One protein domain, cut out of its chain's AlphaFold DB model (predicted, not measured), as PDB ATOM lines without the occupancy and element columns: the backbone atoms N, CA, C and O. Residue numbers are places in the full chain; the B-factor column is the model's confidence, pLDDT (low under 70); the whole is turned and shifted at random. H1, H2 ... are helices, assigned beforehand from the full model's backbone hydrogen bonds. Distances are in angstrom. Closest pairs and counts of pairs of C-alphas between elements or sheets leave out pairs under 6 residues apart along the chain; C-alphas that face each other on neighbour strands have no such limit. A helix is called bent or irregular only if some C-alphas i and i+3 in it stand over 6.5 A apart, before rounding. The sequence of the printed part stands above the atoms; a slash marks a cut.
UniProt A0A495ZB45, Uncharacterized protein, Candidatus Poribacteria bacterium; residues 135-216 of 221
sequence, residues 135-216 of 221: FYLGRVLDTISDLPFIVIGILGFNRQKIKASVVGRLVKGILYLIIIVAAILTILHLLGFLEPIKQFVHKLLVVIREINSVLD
ATOM      1  N   PHE A 135     -21.588  39.060  31.373       88.62
ATOM      2  CA  PHE A 135     -21.649  40.278  32.172       88.62
ATOM      3  C   PHE A 135     -20.259  40.917  32.347       88.62
ATOM      4  O   PHE A 135     -20.119  42.142  32.287       88.62
ATOM      5  N   TYR A 136     -19.219  40.099  32.521       88.19
ATOM      6  CA  TYR A 136     -17.841  40.578  32.614       88.19
ATOM      7  C   TYR A 136     -17.318  41.043  31.259       88.19
ATOM      8  O   TYR A 136     -16.673  42.087  31.204       88.19
ATOM      9  N   LEU A 137     -17.661  40.339  30.175       86.00
ATOM     10  CA  LEU A 137     -17.321  40.777  28.822       86.00
ATOM     11  C   LEU A 137     -17.880  42.179  28.548       86.00
ATOM     12  O   LEU A 137     -17.130  43.071  28.165       86.00
ATOM     13  N   GLY A 138     -19.159  42.412  28.856       85.75
ATOM     14  CA  GLY A 138     -19.768  43.739  28.743       85.75
ATOM     15  C   GLY A 138     -19.026  44.807  29.557       85.75
ATOM     16  O   GLY A 138     -18.794  45.907  29.064       85.75
ATOM     17  N   ARG A 139     -18.563  44.478  30.771       85.38
ATOM     18  CA  ARG A 139     -17.745  45.396  31.589       85.38
ATOM     19  C   ARG A 139     -16.375  45.698  30.994       85.38
ATOM     20  O   ARG A 139     -15.896  46.825  31.138       85.38
ATOM     21  N   VAL A 140     -15.733  44.711  30.378       87.31
ATOM     22  CA  VAL A 140     -14.451  44.903  29.693       87.31
ATOM     23  C   VAL A 140     -14.657  45.821  28.493       87.31
ATOM     24  O   VAL A 140     -13.960  46.825  28.378       87.31
ATOM     25  N   LEU A 141     -15.675  45.554  27.674       85.81
ATOM     26  CA  LEU A 141     -16.016  46.389  26.523       85.81
ATOM     27  C   LEU A 141     -16.354  47.826  26.935       85.81
ATOM     28  O   LEU A 141     -15.842  48.771  26.337       85.81
ATOM     29  N   ASP A 142     -17.142  48.008  27.999       85.25
ATOM     30  CA  ASP A 142     -17.428  49.331  28.558       85.25
ATOM     31  C   ASP A 142     -16.139  50.059  28.964       85.25
ATOM     32  O   ASP A 142     -15.969  51.229  28.626       85.25
ATOM     33  N   THR A 143     -15.211  49.371  29.636       87.00
ATOM     34  CA  THR A 143     -13.916  49.944  30.043       87.00
ATOM     35  C   THR A 143     -13.081  50.370  28.838       87.00
ATOM     36  O   THR A 143     -12.575  51.491  28.820       87.00
ATOM     37  N   ILE A 144     -12.971  49.516  27.817       85.56
ATOM     38  CA  ILE A 144     -12.197  49.808  26.602       85.56
ATOM     39  C   ILE A 144     -12.809  50.997  25.857       85.56
ATOM     40  O   ILE A 144     -12.100  51.930  25.488       85.56
ATOM     41  N   SER A 145     -14.134  51.011  25.693       85.25
ATOM     42  CA  SER A 145     -14.836  52.102  25.008       85.25
ATOM     43  C   SER A 145     -14.744  53.447  25.745       85.25
ATOM     44  O   SER A 145     -14.923  54.503  25.142       85.25
ATOM     45  N   ASP A 146     -14.440  53.421  27.044       86.25
ATOM     46  CA  ASP A 146     -14.280  54.605  27.880       86.25
ATOM     47  C   ASP A 146     -12.868  55.218  27.819       86.25
ATOM     48  O   ASP A 146     -12.717  56.393  28.163       86.25
ATOM     49  N   LEU A 147     -11.852  54.467  27.371       88.69
ATOM     50  CA  LEU A 147     -10.455  54.916  27.272       88.69
ATOM     51  C   LEU A 147     -10.264  56.241  26.515       88.69
ATOM     52  O   LEU A 147      -9.628  57.137  27.074       88.69
ATOM     53  N   PRO A 148     -10.821  56.449  25.306       85.00
ATOM     54  CA  PRO A 148     -10.618  57.712  24.594       85.00
ATOM     55  C   PRO A 148     -11.193  58.910  25.360       85.00
ATOM     56  O   PRO A 148     -10.608  59.990  25.365       85.00
ATOM     57  N   PHE A 149     -12.293  58.720  26.093       88.44
ATOM     58  CA  PHE A 149     -12.873  59.774  26.928       88.44
ATOM     59  C   PHE A 149     -12.034  60.071  28.174       88.44
ATOM     60  O   PHE A 149     -12.109  61.179  28.703       88.44
ATOM     61  N   ILE A 150     -11.251  59.104  28.663       87.19
ATOM     62  CA  ILE A 150     -10.273  59.335  29.733       87.19
ATOM     63  C   ILE A 150      -9.153  60.236  29.213       87.19
ATOM     64  O   ILE A 150      -8.845  61.229  29.865       87.19
ATOM     65  N   VAL A 151      -8.615  59.952  28.023       87.81
ATOM     66  CA  VAL A 151      -7.571  60.777  27.389       87.81
ATOM     67  C   VAL A 151      -8.055  62.214  27.186       87.81
ATOM     68  O   VAL A 151      -7.378  63.155  27.584       87.81
ATOM     69  N   ILE A 152      -9.269  62.390  26.661       86.56
ATOM     70  CA  ILE A 152      -9.879  63.718  26.499       86.56
ATOM     71  C   ILE A 152     -10.080  64.416  27.855       86.56
ATOM     72  O   ILE A 152      -9.886  65.623  27.967       86.56
ATOM     73  N   GLY A 153     -10.431  63.668  28.903       85.69
ATOM     74  CA  GLY A 153     -10.555  64.208  30.258       85.69
ATOM     75  C   GLY A 153      -9.233  64.732  30.830       85.69
ATOM     76  O   GLY A 153      -9.235  65.760  31.499       85.69
ATOM     77  N   ILE A 154      -8.107  64.073  30.531       89.00
ATOM     78  CA  ILE A 154      -6.763  64.526  30.941       89.00
ATOM     79  C   ILE A 154      -6.420  65.881  30.304       89.00
ATOM     80  O   ILE A 154      -5.750  66.698  30.928       89.00
ATOM     81  N   LEU A 155      -6.948  66.170  29.112       90.81
ATOM     82  CA  LEU A 155      -6.791  67.459  28.429       90.81
ATOM     83  C   LEU A 155      -7.661  68.588  29.024       90.81
ATOM     84  O   LEU A 155      -7.758  69.662  28.438       90.81
ATOM     85  N   GLY A 156      -8.312  68.361  30.169       88.94
ATOM     86  CA  GLY A 156      -9.101  69.368  30.888       88.94
ATOM     87  C   GLY A 156     -10.570  69.451  30.468       88.94
ATOM     88  O   GLY A 156     -11.325  70.267  30.998       88.94
ATOM     89  N   PHE A 157     -11.020  68.599  29.548       88.94
ATOM     90  CA  PHE A 157     -12.419  68.586  29.138       88.94
ATOM     91  C   PHE A 157     -13.310  67.850  30.143       88.94
ATOM     92  O   PHE A 157     -12.946  66.826  30.725       88.94
ATOM     93  N   ASN A 158     -14.555  68.315  30.286       88.44
ATOM     94  CA  ASN A 158     -15.548  67.620  31.098       88.44
ATOM     95  C   ASN A 158     -15.965  66.296  30.428       88.44
ATOM     96  O   ASN A 158     -16.847  66.251  29.562       88.44
ATOM     97  N   ARG A 159     -15.338  65.201  30.874       87.44
ATOM     98  CA  ARG A 159     -15.578  63.831  30.399       87.44
ATOM     99  C   ARG A 159     -17.057  63.447  30.410       87.44
ATOM    100  O   ARG A 159     -17.520  62.806  29.467       87.44
ATOM    101  N   GLN A 160     -17.796  63.808  31.461       85.50
ATOM    102  CA  GLN A 160     -19.206  63.431  31.588       85.50
ATOM    103  C   GLN A 160     -20.057  64.126  30.523       85.50
ATOM    104  O   GLN A 160     -20.856  63.468  29.857       85.50
ATOM    105  N   LYS A 161     -19.816  65.422  30.294       88.44
ATOM    106  CA  LYS A 161     -20.518  66.213  29.276       88.44
ATOM    107  C   LYS A 161     -20.284  65.663  27.867       88.44
ATOM    108  O   LYS A 161     -21.233  65.488  27.107       88.44
ATOM    109  N   ILE A 162     -19.036  65.327  27.535       86.25
ATOM    110  CA  ILE A 162     -18.687  64.779  26.215       86.25
ATOM    111  C   ILE A 162     -19.292  63.389  26.027       86.25
ATOM    112  O   ILE A 162     -19.895  63.124  24.990       86.25
ATOM    113  N   LYS A 163     -19.200  62.514  27.030       84.25
ATOM    114  CA  LYS A 163     -19.749  61.155  26.951       84.25
ATOM    115  C   LYS A 163     -21.275  61.142  26.804       84.25
ATOM    116  O   LYS A 163     -21.808  60.289  26.100       84.25
ATOM    117  N   ALA A 164     -21.968  62.075  27.458       87.69
ATOM    118  CA  ALA A 164     -23.422  62.207  27.371       87.69
ATOM    119  C   ALA A 164     -23.900  62.810  26.038       87.69
ATOM    120  O   ALA A 164     -25.053  62.612  25.647       87.69
ATOM    121  N   SER A 165     -23.026  63.524  25.320       89.88
ATOM    122  CA  SER A 165     -23.366  64.132  24.033       89.88
ATOM    123  C   SER A 165     -23.743  63.091  22.969       89.88
ATOM    124  O   SER A 165     -23.359  61.922  23.039       89.88
ATOM    125  N   VAL A 166     -24.489  63.520  21.947       89.69
ATOM    126  CA  VAL A 166     -24.847  62.672  20.793       89.69
ATOM    127  C   VAL A 166     -23.590  62.128  20.109       89.69
ATOM    128  O   VAL A 166     -23.504  60.929  19.855       89.69
ATOM    129  N   VAL A 167     -22.586  62.986  19.901       88.19
ATOM    130  CA  VAL A 167     -21.300  62.606  19.298       88.19
ATOM    131  C   VAL A 167     -20.572  61.580  20.166       88.19
ATOM    132  O   VAL A 167     -20.121  60.559  19.659       88.19
ATOM    133  N   GLY A 168     -20.515  61.790  21.484       85.31
ATOM    134  CA  GLY A 168     -19.897  60.839  22.410       85.31
ATOM    135  C   GLY A 168     -20.576  59.470  22.389       85.31
ATOM    136  O   GLY A 168     -19.899  58.442  22.350       85.31
ATOM    137  N   ARG A 169     -21.913  59.436  22.337       87.81
ATOM    138  CA  ARG A 169     -22.672  58.186  22.192       87.81
ATOM    139  C   ARG A 169     -22.395  57.490  20.857       87.81
ATOM    140  O   ARG A 169     -22.206  56.276  20.857       87.81
ATOM    141  N   LEU A 170     -22.312  58.241  19.757       89.94
ATOM    142  CA  LEU A 170     -21.987  57.707  18.431       89.94
ATOM    143  C   LEU A 170     -20.577  57.101  18.398       89.94
ATOM    144  O   LEU A 170     -20.418  55.946  18.014       89.94
ATOM    145  N   VAL A 171     -19.572  57.845  18.873       87.69
ATOM    146  CA  VAL A 171     -18.178  57.376  18.961       87.69
ATOM    147  C   VAL A 171     -18.092  56.107  19.805       87.69
ATOM    148  O   VAL A 171     -17.462  55.133  19.395       87.69
ATOM    149  N   LYS A 172     -18.777  56.071  20.958       85.94
ATOM    150  CA  LYS A 172     -18.823  54.875  21.807       85.94
ATOM    151  C   LYS A 172     -19.436  53.680  21.066       85.94
ATOM    152  O   LYS A 172     -18.902  52.578  21.163       85.94
ATOM    153  N   GLY A 173     -20.520  53.894  20.321       87.38
ATOM    154  CA  GLY A 173     -21.165  52.860  19.508       87.38
ATOM    155  C   GLY A 173     -20.249  52.303  18.415       87.38
ATOM    156  O   GLY A 173     -20.134  51.086  18.280       87.38
ATOM    157  N   ILE A 174     -19.535  53.175  17.697       89.69
ATOM    158  CA  ILE A 174     -18.569  52.777  16.663       89.69
ATOM    159  C   ILE A 174     -17.433  51.948  17.272       89.69
ATOM    160  O   ILE A 174     -17.112  50.880  16.757       89.69
ATOM    161  N   LEU A 175     -16.860  52.390  18.396       88.19
ATOM    162  CA  LEU A 175     -15.818  51.631  19.095       88.19
ATOM    163  C   LEU A 175     -16.314  50.248  19.517       88.19
ATOM    164  O   LEU A 175     -15.602  49.262  19.352       88.19
ATOM    165  N   TYR A 176     -17.546  50.164  20.018       86.38
ATOM    166  CA  TYR A 176     -18.157  48.893  20.400       86.38
ATOM    167  C   TYR A 176     -18.289  47.945  19.199       86.38
ATOM    168  O   TYR A 176     -17.930  46.773  19.298       86.38
ATOM    169  N   LEU A 177     -18.736  48.463  18.049       88.50
ATOM    170  CA  LEU A 177     -18.848  47.701  16.805       88.50
ATOM    171  C   LEU A 177     -17.482  47.193  16.331       88.50
ATOM    172  O   LEU A 177     -17.352  46.011  16.021       88.50
ATOM    173  N   ILE A 178     -16.459  48.054  16.330       89.69
ATOM    174  CA  ILE A 178     -15.092  47.686  15.935       89.69
ATOM    175  C   ILE A 178     -14.567  46.551  16.816       89.69
ATOM    176  O   ILE A 178     -14.033  45.576  16.294       89.69
ATOM    177  N   ILE A 179     -14.745  46.643  18.138       87.12
ATOM    178  CA  ILE A 179     -14.256  45.613  19.062       87.12
ATOM    179  C   ILE A 179     -14.987  44.282  18.839       87.12
ATOM    180  O   ILE A 179     -14.343  43.235  18.829       87.12
ATOM    181  N   ILE A 180     -16.307  44.302  18.619       87.19
ATOM    182  CA  ILE A 180     -17.075  43.085  18.313       87.19
ATOM    183  C   ILE A 180     -16.591  42.450  17.010       87.19
ATOM    184  O   ILE A 180     -16.327  41.249  16.980       87.19
ATOM    185  N   VAL A 181     -16.449  43.242  15.945       88.56
ATOM    186  CA  VAL A 181     -15.980  42.748  14.644       88.56
ATOM    187  C   VAL A 181     -14.574  42.168  14.776       88.56
ATOM    188  O   VAL A 181     -14.335  41.052  14.321       88.56
ATOM    189  N   ALA A 182     -13.664  42.865  15.460       89.69
ATOM    190  CA  ALA A 182     -12.312  42.377  15.713       89.69
ATOM    191  C   ALA A 182     -12.313  41.058  16.504       89.69
ATOM    192  O   ALA A 182     -11.584  40.130  16.152       89.69
ATOM    193  N   ALA A 183     -13.159  40.936  17.532       87.94
ATOM    194  CA  ALA A 183     -13.293  39.708  18.313       87.94
ATOM    195  C   ALA A 183     -13.814  38.539  17.462       87.94
ATOM    196  O   ALA A 183     -13.235  37.455  17.503       87.94
ATOM    197  N   ILE A 184     -14.850  38.761  16.644       87.81
ATOM    198  CA  ILE A 184     -15.386  37.748  15.722       87.81
ATOM    199  C   ILE A 184     -14.313  37.322  14.718       87.81
ATOM    200  O   ILE A 184     -14.077  36.128  14.557       87.81
ATOM    201  N   LEU A 185     -13.624  38.273  14.082       89.31
ATOM    202  CA  LEU A 185     -12.549  37.977  13.133       89.31
ATOM    203  C   LEU A 185     -11.420  37.171  13.780       89.31
ATOM    204  O   LEU A 185     -10.912  36.232  13.171       89.31
ATOM    205  N   THR A 186     -11.065  37.493  15.025       90.31
ATOM    206  CA  THR A 186     -10.044  36.757  15.784       90.31
ATOM    207  C   THR A 186     -10.490  35.322  16.063       90.31
ATOM    208  O   THR A 186      -9.717  34.391  15.854       90.31
ATOM    209  N   ILE A 187     -11.748  35.114  16.469       88.25
ATOM    210  CA  ILE A 187     -12.314  33.773  16.684       88.25
ATOM    211  C   ILE A 187     -12.326  32.977  15.374       88.25
ATOM    212  O   ILE A 187     -11.883  31.832  15.344       88.25
ATOM    213  N   LEU A 188     -12.784  33.584  14.278       88.50
ATOM    214  CA  LEU A 188     -12.800  32.949  12.958       88.50
ATOM    215  C   LEU A 188     -11.395  32.576  12.481       88.50
ATOM    216  O   LEU A 188     -11.217  31.522  11.873       88.50
ATOM    217  N   HIS A 189     -10.402  33.420  12.765       90.81
ATOM    218  CA  HIS A 189      -9.006  33.131  12.470       90.81
ATOM    219  C   HIS A 189      -8.492  31.934  13.273       90.81
ATOM    220  O   HIS A 189      -7.949  31.005  12.684       90.81
ATOM    221  N   LEU A 190      -8.733  31.913  14.588       90.94
ATOM    222  CA  LEU A 190      -8.318  30.814  15.468       90.94
ATOM    223  C   LEU A 190      -8.981  29.476  15.111       90.94
ATOM    224  O   LEU A 190      -8.363  28.429  15.268       90.94
ATOM    225  N   LEU A 191     -10.217  29.505  14.610       93.31
ATOM    226  CA  LEU A 191     -10.939  28.313  14.162       93.31
ATOM    227  C   LEU A 191     -10.608  27.897  12.716       93.31
ATOM    228  O   LEU A 191     -11.156  26.914  12.228       93.31
ATOM    229  N   GLY A 192      -9.762  28.649  12.004       92.38
ATOM    230  CA  GLY A 192      -9.430  28.382  10.599       92.38
ATOM    231  C   GLY A 192     -10.547  28.711   9.595       92.38
ATOM    232  O   GLY A 192     -10.399  28.452   8.403       92.38
ATOM    233  N   PHE A 193     -11.650  29.325  10.033       91.00
ATOM    234  CA  PHE A 193     -12.783  29.708   9.176       91.00
ATOM    235  C   PHE A 193     -12.612  31.060   8.474       91.00
ATOM    236  O   PHE A 193     -13.448  31.435   7.650       91.00
ATOM    237  N   LEU A 194     -11.537  31.798   8.763       89.12
ATOM    238  CA  LEU A 194     -11.302  33.113   8.165       89.12
ATOM    239  C   LEU A 194     -11.212  33.053   6.633       89.12
ATOM    240  O   LEU A 194     -11.797  33.892   5.950       89.12
ATOM    241  N   GLU A 195     -10.502  32.064   6.093       89.06
ATOM    242  CA  GLU A 195     -10.255  31.969   4.652       89.06
ATOM    243  C   GLU A 195     -11.508  31.571   3.849       89.06
ATOM    244  O   GLU A 195     -11.830  32.270   2.884       89.06
ATOM    245  N   PRO A 196     -12.303  30.566   4.277       89.00
ATOM    246  CA  PRO A 196     -13.618  30.300   3.690       89.00
ATOM    247  C   PRO A 196     -14.542  31.526   3.673       89.00
ATOM    248  O   PRO A 196     -15.208  31.796   2.673       89.00
ATOM    249  N   ILE A 197     -14.561  32.306   4.758       86.38
ATOM    250  CA  ILE A 197     -15.415  33.495   4.863       86.38
ATOM    251  C   ILE A 197     -14.941  34.606   3.927       86.38
ATOM    252  O   ILE A 197     -15.768  35.212   3.244       86.38
ATOM    253  N   LYS A 198     -13.631  34.858   3.827       87.12
ATOM    254  CA  LYS A 198     -13.092  35.823   2.854       87.12
ATOM    255  C   LYS A 198     -13.481  35.457   1.426       87.12
ATOM    256  O   LYS A 198     -13.917  36.328   0.676       87.12
ATOM    257  N   GLN A 199     -13.360  34.179   1.062       91.12
ATOM    258  CA  GLN A 199     -13.753  33.700  -0.264       91.12
ATOM    259  C   GLN A 199     -15.251  33.896  -0.516       91.12
ATOM    260  O   GLN A 199     -15.639  34.333  -1.599       91.12
ATOM    261  N   PHE A 200     -16.095  33.621   0.481       90.38
ATOM    262  CA  PHE A 200     -17.535  33.854   0.394       90.38
ATOM    263  C   PHE A 200     -17.874  35.339   0.189       90.38
ATOM    264  O   PHE A 200     -18.611  35.677  -0.735       90.38
ATOM    265  N   VAL A 201     -17.293  36.236   0.996       89.94
ATOM    266  CA  VAL A 201     -17.512  37.690   0.881       89.94
ATOM    267  C   VAL A 201     -17.042  38.213  -0.476       89.94
ATOM    268  O   VAL A 201     -17.743  39.007  -1.100       89.94
ATOM    269  N   HIS A 202     -15.892  37.743  -0.964       92.12
ATOM    270  CA  HIS A 202     -15.386  38.127  -2.279       92.12
ATOM    271  C   HIS A 202     -16.358  37.734  -3.399       92.12
ATOM    272  O   HIS A 202     -16.706  38.574  -4.226       92.12
ATOM    273  N   LYS A 203     -16.868  36.494  -3.382       92.31
ATOM    274  CA  LYS A 203     -17.888  36.038  -4.342       92.31
ATOM    275  C   LYS A 203     -19.154  36.894  -4.279       92.31
ATOM    276  O   LYS A 203     -19.682  37.277  -5.316       92.31
ATOM    277  N   LEU A 204     -19.616  37.231  -3.077       90.88
ATOM    278  CA  LEU A 204     -20.827  38.027  -2.881       90.88
ATOM    279  C   LEU A 204     -20.676  39.463  -3.417       90.88
ATOM    280  O   LEU A 204     -21.588  39.978  -4.056       90.88
ATOM    281  N   LEU A 205     -19.507  40.088  -3.230       92.19
ATOM    282  CA  LEU A 205     -19.205  41.415  -3.786       92.19
ATOM    283  C   LEU A 205     -19.156  41.419  -5.318       92.19
ATOM    284  O   LEU A 205     -19.615  42.380  -5.933       92.19
ATOM    285  N   VAL A 206     -18.621  40.359  -5.932       93.56
ATOM    286  CA  VAL A 206     -18.618  40.208  -7.396       93.56
ATOM    287  C   VAL A 206     -20.052  40.137  -7.927       93.56
ATOM    288  O   VAL A 206     -20.396  40.909  -8.815       93.56
ATOM    289  N   VAL A 207     -20.911  39.315  -7.314       93.19
ATOM    290  CA  VAL A 207     -22.329  39.190  -7.704       93.19
ATOM    291  C   VAL A 207     -23.078  40.520  -7.567       93.19
ATOM    292  O   VAL A 207     -23.807  40.913  -8.474       93.19
ATOM    293  N   ILE A 208     -22.883  41.256  -6.467       91.38
ATOM    294  CA  ILE A 208     -23.514  42.576  -6.283       91.38
ATOM    295  C   ILE A 208     -23.062  43.556  -7.372       91.38
ATOM    296  O   ILE A 208     -23.875  44.317  -7.897       91.38
ATOM    297  N   ARG A 209     -21.774  43.543  -7.732       91.69
ATOM    298  CA  ARG A 209     -21.235  44.412  -8.783       91.69
ATOM    299  C   ARG A 209     -21.829  44.085 -10.154       91.69
ATOM    300  O   ARG A 209     -22.150  45.010 -10.892       91.69
ATOM    301  N   GLU A 210     -21.996  42.803 -10.472       93.00
ATOM    302  CA  GLU A 210     -22.652  42.361 -11.706       93.00
ATOM    303  C   GLU A 210     -24.115  42.820 -11.754       93.00
ATOM    304  O   GLU A 210     -24.519  43.437 -12.737       93.00
ATOM    305  N   ILE A 211     -24.879  42.632 -10.672       91.12
ATOM    306  CA  ILE A 211     -26.279  43.089 -10.583       91.12
ATOM    307  C   ILE A 211     -26.382  44.605 -10.796       91.12
ATOM    308  O   ILE A 211     -27.204  45.055 -11.593       91.12
ATOM    309  N   ASN A 212     -25.526  45.393 -10.138       89.69
ATOM    310  CA  ASN A 212     -25.529  46.847 -10.309       89.69
ATOM    311  C   ASN A 212     -25.179  47.254 -11.749       89.69
ATOM    312  O   ASN A 212     -25.835  48.126 -12.306       89.69
ATOM    313  N   SER A 213     -24.217  46.579 -12.388       89.19
ATOM    314  CA  SER A 213     -23.857  46.873 -13.783       89.19
ATOM    315  C   SER A 213     -24.991  46.593 -14.776       89.19
ATOM    316  O   SER A 213     -25.121  47.301 -15.772       89.19
ATOM    317  N   VAL A 214     -25.837  45.595 -14.492       88.56
ATOM    318  CA  VAL A 214     -27.025  45.286 -15.300       88.56
ATOM    319  C   VAL A 214     -28.114  46.339 -15.089       88.56
ATOM    320  O   VAL A 214     -28.705  46.798 -16.062       88.56
ATOM    321  N   LEU A 215     -28.348  46.768 -13.844       85.06
ATOM    322  CA  LEU A 215     -29.331  47.813 -13.524       85.06
ATOM    323  C   LEU A 215     -28.962  49.178 -14.132       85.06
ATOM    324  O   LEU A 215     -29.837  49.893 -14.618       85.06
ATOM    325  N   ASP A 216     -27.675  49.528 -14.152       87.56
ATOM    326  CA  ASP A 216     -27.195  50.776 -14.758       87.56
ATOM    327  C   ASP A 216     -27.332  50.768 -16.297       87.56
ATOM    328  O   ASP A 216     -27.605  51.803 -16.916       87.56
TER     329      ASP A 216
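AT A GLANCE: This is residues 135 to 216 of the 221 residues of an uncharacterized protein of Candidatus Poribacteria bacterium (UniProt A0A495ZB45). The longest helix, H3, forms one side of an open V, and H4 is the other side, an arm joined to it by a tight turn. At the other end of H3 the short helix H2 makes a corner, and the kinked helix H1 crosses H3 at a slant. The 82 printed residues, all helix by class, hold four named helices in the order H1, H2, H3, H4 and no named strand. The whole is extended, with a radius of gyration of the C-alphas of 18.9 A and spans of 53 by 38 by 22 A.

IN THESE COORDINATES: H3, residues 166 to 190, is 36.3 A long and begins at C-alpha 166 (-24.847, 62.672, 20.793). H4, residues 194 to 216, is 33.0 A long and ends at C-alpha 216 (-27.195, 50.776, -14.758). H1, residues 135 to 154, measures 28.5 A and begins at C-alpha 135 (-21.649, 40.278, 32.172). It is irregular, with C-alphas 145 and 148 7.0 A apart, and has a kink of 38 degrees near residue 148. H2, residues 159 to 164, measures 8.6 A.

HOW THE PARTS SIT: Residues 172 to 179 of H3 touch residues 141 to 146 of H1, the closest C-alphas being those of Lys 172 and Ser 145, 5.8 A apart. Their lines stand at a steep tilt of 50 degrees, opposite ways. H3 and H4 are close but not clearly touching, with Leu 188 and Leu 194 the closest C-alphas at 5.0 A, at a steep tilt of 58 degrees, opposite ways. H2 touches residues 149 to 153 of H1, with the closest C-alphas, of Arg 159 and Gly 153, at 5.0 A. H2 and H3 are close but not clearly touching, about perpendicular at 87 degrees, with the closest C-alphas, of Ile 162 and Gly 168, at 5.6 A. H4 is apart from H1 and H2. In H2, H3 and H4 every O i to N i+4 pair is within hydrogen-bond range; in H1, 14 of 16 are.

THE WHOLE: The two C-alphas farthest apart, of Gly 156 and Val 214, are 55.1 A apart. Residues 198 to 216, which belong to H4, stand free. The three links are tight, and the printed part has no cut. The mean pLDDT of the printed part is 88.6, and no printed residue is under 70.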